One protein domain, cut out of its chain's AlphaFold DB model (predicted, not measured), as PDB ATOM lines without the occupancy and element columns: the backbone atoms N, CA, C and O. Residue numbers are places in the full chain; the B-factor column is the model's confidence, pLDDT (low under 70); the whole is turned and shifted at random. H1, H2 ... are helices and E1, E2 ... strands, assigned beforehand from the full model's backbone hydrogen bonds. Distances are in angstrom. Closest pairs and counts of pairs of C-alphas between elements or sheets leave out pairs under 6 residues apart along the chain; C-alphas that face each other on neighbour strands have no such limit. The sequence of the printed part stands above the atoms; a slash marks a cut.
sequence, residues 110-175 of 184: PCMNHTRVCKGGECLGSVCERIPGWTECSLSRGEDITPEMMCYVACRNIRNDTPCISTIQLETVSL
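What this domain is: This is residues 110 to 175 of the 184 residues of the protein "Disintegrin domain-containing protein" of Rodentolepis nana (UniProt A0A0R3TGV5). Two small two-stranded hairpins follow one another along an elongated domain, with the one-turn helix H1 between them. The hairpin of E1 and E2 lies toward one end, that of E3 and E4 nearer the middle; the loop of residues 138 to 153 reaches the other end, and H2 starts beside E4. The printed part has 66 residues, with two named helices and four named strands in the order E1, E2, H1, E3, E4, H2; each sheet is antiparallel. The class is mixed, helices and strands, with 29 residues, under half, in named elements. The whole is compact, with a radius of gyration of the C-alphas of 12.1 A, though only just elongated in outline, at 40 by 26 by 21 A.

How they stand to each other: E3, residues 134 to 137, and E4, residues 154 to 157, form an antiparallel hairpin with an angle of 138 degrees between their directions. N 135 and O 156, 2.9 A apart, and N 156 and O 135, 3.0 A apart, are within hydrogen-bond range. Residues 154 to 155 of E4 also pair antiparallel with residues 165 to 166. H1, residues 127 to 130, comes closest to E3 at the C-alphas of Cys 128 and Thr 135, 5.3 A apart, and to E4 at those of Cys 128 and Cys 155, 5.5 A apart. E1, residues 116 to 119, comes closest to H1 at the C-alphas of Arg 116 and Val 127, 4.7 A apart. E1 and E2, residues 122 to 126, form the other antiparallel hairpin, at 125 degrees, with N 117 and O 125 at 2.8 A; residues 110 to 111 pair antiparallel with residues 116 to 117 of E1. H2, residues 167 to 174, comes closest to E4 at the C-alphas of Ala 154 and Thr 167, 5.4 A apart, and is apart from E3. H1 and H2 are only just apart, at 8.2 A. In H2 every O i to N i+4 pair is within hydrogen-bond range; H1 is too short for such a pair.

Where its parts are: E3 measures 9.4 A and E4 10.6 A from first to last C-alpha. E1 begins at C-alpha 116, (-446.114, 315.209, 66.258), and measures 9.4 A; E2 measures 11.5 A. H1 measures 5.8 A. H2 measures 9.7 A and ends at C-alpha 174, (-460.889, 320.963, 74.692).

The domain as a whole: The C-alphas farthest apart, those of Gly 121 and Glu 143, are 39.6 A apart. The printed part has no cut. The link from E3 to E4, 16 residues, is long. The mean pLDDT of the printed part is 86.0, and residues 170 to 175 are under 70.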
ATOM      1  N   PRO A 110    -448.091 309.743  70.037       94.69
ATOM      2  CA  PRO A 110    -447.370 311.011  70.155       94.69
ATOM      3  C   PRO A 110    -445.853 310.830  70.118       94.69
ATOM      4  O   PRO A 110    -445.323 309.909  70.734       94.69
ATOM      5  N   CYS A 111    -445.170 311.746  69.441       96.50
ATOM      6  CA  CYS A 111    -443.714 311.793  69.344       96.50
ATOM      7  C   CYS A 111    -443.235 313.253  69.229       96.50
ATOM      8  O   CYS A 111    -444.056 314.173  69.130       96.50
ATOM      9  N   MET A 112    -441.921 313.485  69.277       95.00
ATOM     10  CA  MET A 112    -441.303 314.815  69.242       95.00
ATOM     11  C   MET A 112    -441.924 315.735  70.300       95.00
ATOM     12  O   MET A 112    -442.554 316.752  69.998       95.00
ATOM     13  N   ASN A 113    -441.807 315.321  71.562       90.56
ATOM     14  CA  ASN A 113    -442.377 316.030  72.709       90.56
ATOM     15  C   ASN A 113    -443.870 316.385  72.525       90.56
ATOM     16  O   ASN A 113    -444.292 317.506  72.789       90.56
ATOM     17  N   HIS A 114    -444.662 315.424  72.034       89.19
ATOM     18  CA  HIS A 114    -446.110 315.543  71.811       89.19
ATOM     19  C   HIS A 114    -446.549 316.582  70.763       89.19
ATOM     20  O   HIS A 114    -447.739 316.873  70.658       89.19
ATOM     21  N   THR A 115    -445.633 317.115  69.952       90.19
ATOM     22  CA  THR A 115    -445.978 318.044  68.857       90.19
ATOM     23  C   THR A 115    -446.365 317.315  67.569       90.19
ATOM     24  O   THR A 115    -447.095 317.852  66.730       90.19
ATOM     25  N   ARG A 116    -445.911 316.066  67.425       95.00
ATOM     26  CA  ARG A 116    -446.114 315.209  66.258       95.00
ATOM     27  C   ARG A 116    -446.736 313.872  66.663       95.00
ATOM     28  O   ARG A 116    -446.893 313.563  67.847       95.00
ATOM     29  N   VAL A 117    -447.085 313.074  65.662       96.12
ATOM     30  CA  VAL A 117    -447.511 311.684  65.813       96.12
ATOM     31  C   VAL A 117    -446.820 310.765  64.819       96.12
ATOM     32  O   VAL A 117    -446.448 311.171  63.714       96.12
ATOM     33  N   CYS A 118    -446.697 309.503  65.211       97.94
ATOM     34  CA  CYS A 118    -446.199 308.445  64.353       97.94
ATOM     35  C   CYS A 118    -447.125 308.218  63.159       97.94
ATOM     36  O   CYS A 118    -448.351 308.185  63.306       97.94
ATOM     37  N   LYS A 119    -446.521 308.056  61.983       97.00
ATOM     38  CA  LYS A 119    -447.191 307.724  60.729       97.00
ATOM     39  C   LYS A 119    -446.270 306.850  59.893       97.00
ATOM     40  O   LYS A 119    -445.201 307.296  59.484       97.00
ATOM     41  N   GLY A 120    -446.648 305.594  59.683       95.88
ATOM     42  CA  GLY A 120    -445.843 304.644  58.916       95.88
ATOM     43  C   GLY A 120    -444.461 304.365  59.518       95.88
ATOM     44  O   GLY A 120    -443.547 304.016  58.780       95.88
ATOM     45  N   GLY A 121    -444.302 304.511  60.838       96.31
ATOM     46  CA  GLY A 121    -443.021 304.315  61.527       96.31
ATOM     47  C   GLY A 121    -442.170 305.574  61.701       96.31
ATOM     48  O   GLY A 121    -441.136 305.525  62.369       96.31
ATOM     49  N   GLU A 122    -442.607 306.711  61.157       97.31
ATOM     50  CA  GLU A 122    -441.885 307.983  61.215       97.31
ATOM     51  C   GLU A 122    -442.650 309.035  62.027       97.31
ATOM     52  O   GLU A 122    -443.881 309.072  62.033       97.31
ATOM     53  N   CYS A 123    -441.920 309.923  62.706       97.06
ATOM     54  CA  CYS A 123    -442.497 310.996  63.517       97.06
ATOM     55  C   CYS A 123    -442.820 312.239  62.664       97.06
ATOM     56  O   CYS A 123    -442.153 313.267  62.767       97.06
ATOM     57  N   LEU A 124    -443.809 312.124  61.771       95.81
ATOM     58  CA  LEU A 124    -444.127 313.165  60.779       95.81
ATOM     59  C   LEU A 124    -445.539 313.750  60.895       95.81
ATOM     60  O   LEU A 124    -445.748 314.905  60.522       95.81
ATOM     61  N   GLY A 125    -446.511 312.983  61.395       94.25
ATOM     62  CA  GLY A 125    -447.891 313.454  61.503       94.25
ATOM     63  C   GLY A 125    -448.018 314.599  62.504       94.25
ATOM     64  O   GLY A 125    -447.216 314.714  63.429       94.25
ATOM     65  N   SER A 126    -449.022 315.453  62.347       94.38
ATOM     66  CA  SER A 126    -449.299 316.502  63.334       94.38
ATOM     67  C   SER A 126    -450.071 315.949  64.529       94.38
ATOM     68  O   SER A 126    -450.966 315.121  64.351       94.38
ATOM     69  N   VAL A 127    -449.835 316.462  65.741       93.38
ATOM     70  CA  VAL A 127    -450.691 316.139  66.902       93.38
ATOM     71  C   VAL A 127    -452.170 316.468  66.653       93.38
ATOM     72  O   VAL A 127    -453.050 315.791  67.188       93.38
ATOM     73  N   CYS A 128    -452.455 317.428  65.767       92.75
ATOM     74  CA  CYS A 128    -453.805 317.776  65.327       92.75
ATOM     75  C   CYS A 128    -454.566 316.591  64.702       92.75
ATOM     76  O   CYS A 128    -455.780 316.502  64.865       92.75
ATOM     77  N   GLU A 129    -453.871 315.658  64.035       92.56
ATOM     78  CA  GLU A 129    -454.480 314.487  63.377       92.56
ATOM     79  C   GLU A 129    -455.108 313.504  64.382       92.56
ATOM     80  O   GLU A 129    -455.931 312.671  64.004       92.56
ATOM     81  N   ARG A 130    -454.785 313.619  65.680       89.94
ATOM     82  CA  ARG A 130    -455.425 312.824  66.742       89.94
ATOM     83  C   ARG A 130    -456.880 313.218  66.980       89.94
ATOM     84  O   ARG A 130    -457.619 312.446  67.588       89.94
ATOM     85  N   ILE A 131    -457.291 314.404  66.529       87.25
ATOM     86  CA  ILE A 131    -458.662 314.887  66.656       87.25
ATOM     87  C   ILE A 131    -459.357 314.705  65.298       87.25
ATOM     88  O   ILE A 131    -458.960 315.330  64.311       87.25
ATOM     89  N   PRO A 132    -460.412 313.875  65.205       87.81
ATOM     90  CA  PRO A 132    -461.091 313.626  63.939       87.81
ATOM     91  C   PRO A 132    -461.558 314.915  63.256       87.81
ATOM     92  O   PRO A 132    -462.313 315.708  63.821       87.81
ATOM     93  N   GLY A 133    -461.128 315.105  62.009       89.06
ATOM     94  CA  GLY A 133    -461.482 316.277  61.209       89.06
ATOM     95  C   GLY A 133    -460.659 317.529  61.504       89.06
ATOM     96  O   GLY A 133    -461.049 318.595  61.038       89.06
ATOM     97  N   TRP A 134    -459.552 317.424  62.240       91.81
ATOM     98  CA  TRP A 134    -458.609 318.520  62.450       91.81
ATOM     99  C   TRP A 134    -457.322 318.324  61.650       91.81
ATOM    100  O   TRP A 134    -456.932 317.205  61.325       91.81
ATOM    101  N   THR A 135    -456.674 319.434  61.315       93.25
ATOM    102  CA  THR A 135    -455.396 319.470  60.599       93.25
ATOM    103  C   THR A 135    -454.506 320.582  61.141       93.25
ATOM    104  O   THR A 135    -455.008 321.535  61.745       93.25
ATOM    105  N   GLU A 136    -453.200 320.459  60.916       94.06
ATOM    106  CA  GLU A 136    -452.220 321.494  61.243       94.06
ATOM    107  C   GLU A 136    -452.475 322.761  60.420       94.06
ATOM    108  O   GLU A 136    -452.857 322.720  59.244       94.06
ATOM    109  N   CYS A 137    -452.267 323.911  61.048       92.44
ATOM    110  CA  CYS A 137    -452.314 325.218  60.417       92.44
ATOM    111  C   CYS A 137    -451.270 326.141  61.051       92.44
ATOM    112  O   CYS A 137    -450.701 325.836  62.097       92.44
ATOM    113  N   SER A 138    -451.012 327.276  60.408       91.31
ATOM    114  CA  SER A 138    -450.079 328.282  60.912       91.31
ATOM    115  C   SER A 138    -450.841 329.507  61.397       91.31
ATOM    116  O   SER A 138    -451.715 330.022  60.694       91.31
ATOM    117  N   LEU A 139    -450.494 329.989  62.590       88.75
ATOM    118  CA  LEU A 139    -450.997 331.266  63.085       88.75
ATOM    119  C   LEU A 139    -450.441 332.410  62.232       88.75
ATOM    120  O   LEU A 139    -449.283 332.393  61.817       88.75
ATOM    121  N   SER A 140    -451.281 333.408  61.974       85.62
ATOM    122  CA  SER A 140    -450.886 334.652  61.307       85.62
ATOM    123  C   SER A 140    -450.682 335.755  62.340       85.62
ATOM    124  O   SER A 140    -451.317 335.738  63.394       85.62
ATOM    125  N   ARG A 141    -449.816 336.731  62.038       82.06
ATOM    126  CA  ARG A 141    -449.628 337.902  62.909       82.06
ATOM    127  C   ARG A 141    -450.954 338.644  63.074       82.06
ATOM    128  O   ARG A 141    -451.618 338.946  62.086       82.06
ATOM    129  N   GLY A 142    -451.287 338.963  64.315       79.88
ATOM    130  CA  GLY A 142    -452.481 339.703  64.699       79.88
ATOM    131  C   GLY A 142    -452.235 340.438  66.009       79.88
ATOM    132  O   GLY A 142    -451.200 340.236  66.641       79.88
ATOM    133  N   GLU A 143    -453.178 341.291  66.397       78.69
ATOM    134  CA  GLU A 143    -453.077 342.122  67.605       78.69
ATOM    135  C   GLU A 143    -452.906 341.272  68.881       78.69
ATOM    136  O   GLU A 143    -452.118 341.630  69.752       78.69
ATOM    137  N   ASP A 144    -453.521 340.082  68.915       81.38
ATOM    138  CA  ASP A 144    -453.477 339.137  70.042       81.38
ATOM    139  C   ASP A 144    -452.471 337.975  69.873       81.38
ATOM    140  O   ASP A 144    -452.466 337.037  70.673       81.38
ATOM    141  N   ILE A 145    -451.632 337.984  68.826       84.19
ATOM    142  CA  ILE A 145    -450.703 336.879  68.517       84.19
ATOM    143  C   ILE A 145    -449.258 337.324  68.723       84.19
ATOM    144  O   ILE A 145    -448.715 338.109  67.942       84.19
ATOM    145  N   THR A 146    -448.600 336.772  69.743       85.50
ATOM    146  CA  THR A 146    -447.184 337.060  70.006       85.50
ATOM    147  C   THR A 146    -446.254 336.247  69.092       85.50
ATOM    148  O   THR A 146    -446.649 335.197  68.569       85.50
ATOM    149  N   PRO A 147    -444.995 336.682  68.889       86.50
ATOM    150  CA  PRO A 147    -443.988 335.902  68.170       86.50
ATOM    151  C   PRO A 147    -443.814 334.470  68.683       86.50
ATOM    152  O   PRO A 147    -443.677 333.549  67.883       86.50
ATOM    153  N   GLU A 148    -443.884 334.276  69.997       86.38
ATOM    154  CA  GLU A 148    -443.738 332.978  70.658       86.38
ATOM    155  C   GLU A 148    -444.915 332.054  70.340       86.38
ATOM    156  O   GLU A 148    -444.727 330.850  70.169       86.38
ATOM    157  N   MET A 149    -446.126 332.605  70.203       83.88
ATOM    158  CA  MET A 149    -447.308 331.816  69.861       83.88
ATOM    159  C   MET A 149    -447.182 331.143  68.494       83.88
ATOM    160  O   MET A 149    -447.657 330.024  68.315       83.88
ATOM    161  N   MET A 150    -446.500 331.792  67.548       86.06
ATOM    162  CA  MET A 150    -446.263 331.251  66.206       86.06
ATOM    163  C   MET A 150    -445.299 330.052  66.194       86.06
ATOM    164  O   MET A 150    -445.198 329.378  65.169       86.06
ATOM    165  N   CYS A 151    -444.597 329.776  67.298       88.25
ATOM    166  CA  CYS A 151    -443.740 328.596  67.436       88.25
ATOM    167  C   CYS A 151    -444.504 327.347  67.895       88.25
ATOM    168  O   CYS A 151    -443.988 326.239  67.743       88.25
ATOM    169  N   TYR A 152    -445.703 327.497  68.464       88.44
ATOM    170  CA  TYR A 152    -446.519 326.350  68.851       88.44
ATOM    171  C   TYR A 152    -447.238 325.760  67.645       88.44
ATOM    172  O   TYR A 152    -447.621 326.465  66.710       88.44
ATOM    173  N   VAL A 153    -447.478 324.451  67.703       92.12
ATOM    174  CA  VAL A 153    -448.384 323.799  66.761       92.12
ATOM    175  C   VAL A 153    -449.769 324.424  66.917       92.12
ATOM    176  O   VAL A 153    -450.213 324.716  68.028       92.12
ATOM    177  N   ALA A 154    -450.460 324.633  65.804       92.88
ATOM    178  CA  ALA A 154    -451.830 325.107  65.798       92.88
ATOM    179  C   ALA A 154    -452.686 324.201  64.917       92.88
ATOM    180  O   ALA A 154    -452.212 323.639  63.927       92.88
ATOM    181  N   CYS A 155    -453.949 324.043  65.299       92.75
ATOM    182  CA  CYS A 155    -454.884 323.170  64.616       92.75
ATOM    183  C   CYS A 155    -456.139 323.934  64.203       92.75
ATOM    184  O   CYS A 155    -456.561 324.894  64.853       92.75
ATOM    185  N   ARG A 156    -456.775 323.456  63.137       91.00
ATOM    186  CA  ARG A 156    -458.112 323.889  62.724       91.00
ATOM    187  C   ARG A 156    -458.959 322.698  62.312       91.00
ATOM    188  O   ARG A 156    -458.445 321.728  61.753       91.00
ATOM    189  N   ASN A 157    -460.259 322.792  62.545       90.88
ATOM    190  CA  ASN A 157    -461.231 321.851  62.025       90.88
ATOM    191  C   ASN A 157    -461.472 322.100  60.528       90.88
ATOM    192  O   ASN A 157    -461.735 323.221  60.102       90.88
ATOM    193  N   ILE A 158    -461.426 321.035  59.734       87.00
ATOM    194  CA  ILE A 158    -461.567 321.070  58.273       87.00
ATOM    195  C   ILE A 158    -463.025 321.342  57.854       87.00
ATOM    196  O   ILE A 158    -463.268 321.816  56.749       87.00
ATOM    197  N   ARG A 159    -464.008 321.031  58.709       81.56
ATOM    198  CA  ARG A 159    -465.439 321.091  58.364       81.56
ATOM    199  C   ARG A 159    -466.102 322.426  58.695       81.56
ATOM    200  O   ARG A 159    -467.070 322.778  58.033       81.56
ATOM    201  N   ASN A 160    -465.603 323.147  59.700       74.88
ATOM    202  CA  ASN A 160    -466.343 324.248  60.330       74.88
ATOM    203  C   ASN A 160    -465.686 325.634  60.186       74.88
ATOM    204  O   ASN A 160    -466.033 326.526  60.951       74.88
ATOM    205  N   ASP A 161    -464.739 325.809  59.255       71.38
ATOM    206  CA  ASP A 161    -463.958 327.053  59.064       71.38
ATOM    207  C   ASP A 161    -463.484 327.678  60.390       71.38
ATOM    208  O   ASP A 161    -463.487 328.890  60.599       71.38
ATOM    209  N   THR A 162    -463.135 326.818  61.353       78.00
ATOM    210  CA  THR A 162    -462.719 327.278  62.675       78.00
ATOM    211  C   THR A 162    -461.404 328.034  62.536       78.00
ATOM    212  O   THR A 162    -460.535 327.567  61.784       78.00
ATOM    213  N   PRO A 163    -461.206 329.125  63.297       86.31
ATOM    214  CA  PRO A 163    -459.924 329.805  63.323       86.31
ATOM    215  C   PRO A 163    -458.808 328.817  63.677       86.31
ATOM    216  O   PRO A 163    -459.026 327.821  64.368       86.31
ATOM    217  N   CYS A 164    -457.610 329.085  63.163       89.69
ATOM    218  CA  CYS A 164    -456.424 328.341  63.553       89.69
ATOM    219  C   CYS A 164    -456.116 328.656  65.020       89.69
ATOM    220  O   CYS A 164    -455.921 329.821  65.364       89.69
ATOM    221  N   ILE A 165    -456.117 327.639  65.879       88.19
ATOM    222  CA  ILE A 165    -455.972 327.796  67.330       88.19
ATOM    223  C   ILE A 165    -454.725 327.034  67.772       88.19
ATOM    224  O   ILE A 165    -454.528 325.885  67.374       88.19
ATOM    225  N   SER A 166    -453.875 327.666  68.587       88.50
ATOM    226  CA  SER A 166    -452.673 327.015  69.129       88.50
ATOM    227  C   SER A 166    -453.032 325.803  69.991       88.50
ATOM    228  O   SER A 166    -454.076 325.785  70.642       88.50
ATOM    229  N   THR A 167    -452.159 324.800  70.066       82.44
ATOM    230  CA  THR A 167    -452.381 323.628  70.927       82.44
ATOM    231  C   THR A 167    -452.519 323.994  72.405       82.44
ATOM    232  O   THR A 167    -453.324 323.379  73.091       82.44
ATOM    233  N   ILE A 168    -451.852 325.053  72.875       78.81
ATOM    234  CA  ILE A 168    -452.020 325.587  74.241       78.81
ATOM    235  C   ILE A 168    -453.449 326.091  74.469       78.81
ATOM    236  O   ILE A 168    -454.058 325.830  75.502       78.81
ATOM    237  N   GLN A 169    -454.018 326.806  73.499       73.62
ATOM    238  CA  GLN A 169    -455.415 327.236  73.572       73.62
ATOM    239  C   GLN A 169    -456.379 326.058  73.376       73.62
ATOM    240  O   GLN A 169    -457.467 326.045  73.939       73.62
ATOM    241  N   LEU A 170    -456.006 325.032  72.610       69.50
ATOM    242  CA  LEU A 170    -456.814 323.818  72.514       69.50
ATOM    243  C   LEU A 170    -456.836 323.040  73.826       69.50
ATOM    244  O   LEU A 170    -457.879 322.481  74.147       69.50
ATOM    245  N   GLU A 171    -455.760 323.025  74.608       62.84
ATOM    246  CA  GLU A 171    -455.771 322.436  75.953       62.84
ATOM    247  C   GLU A 171    -456.793 323.131  76.863       62.84
ATOM    248  O   GLU A 171    -457.504 322.454  77.606       62.84
ATOM    249  N   THR A 172    -456.944 324.456  76.747       58.56
ATOM    250  CA  THR A 172    -457.911 325.228  77.545       58.56
ATOM    251  C   THR A 172    -459.351 325.126  77.033       58.56
ATOM    252  O   THR A 172    -460.282 325.218  77.831       58.56
ATOM    253  N   VAL A 173    -459.553 324.904  75.729       54.72
ATOM    254  CA  VAL A 173    -460.886 324.790  75.104       54.72
ATOM    255  C   VAL A 173    -461.404 323.345  75.077       54.72
ATOM    256  O   VAL A 173    -462.614 323.127  75.119       54.72
ATOM    257  N   SER A 174    -460.515 322.348  75.013       52.06
ATOM    258  CA  SER A 174    -460.889 320.963  74.692       52.06
ATOM    259  C   SER A 174    -460.822 319.986  75.865       52.06
ATOM    260  O   SER A 174    -461.366 318.891  75.718       52.06
ATOM    261  N   LEU A 175    -460.164 320.289  76.998       44.91
ATOM    262  CA  LEU A 175    -459.977 319.287  78.061       44.91
ATOM    263  C   LEU A 175    -460.691 319.601  79.366       44.91
ATOM    264  O   LEU A 175    -460.489 320.639  79.986       44.91
TER     265      LEU A 175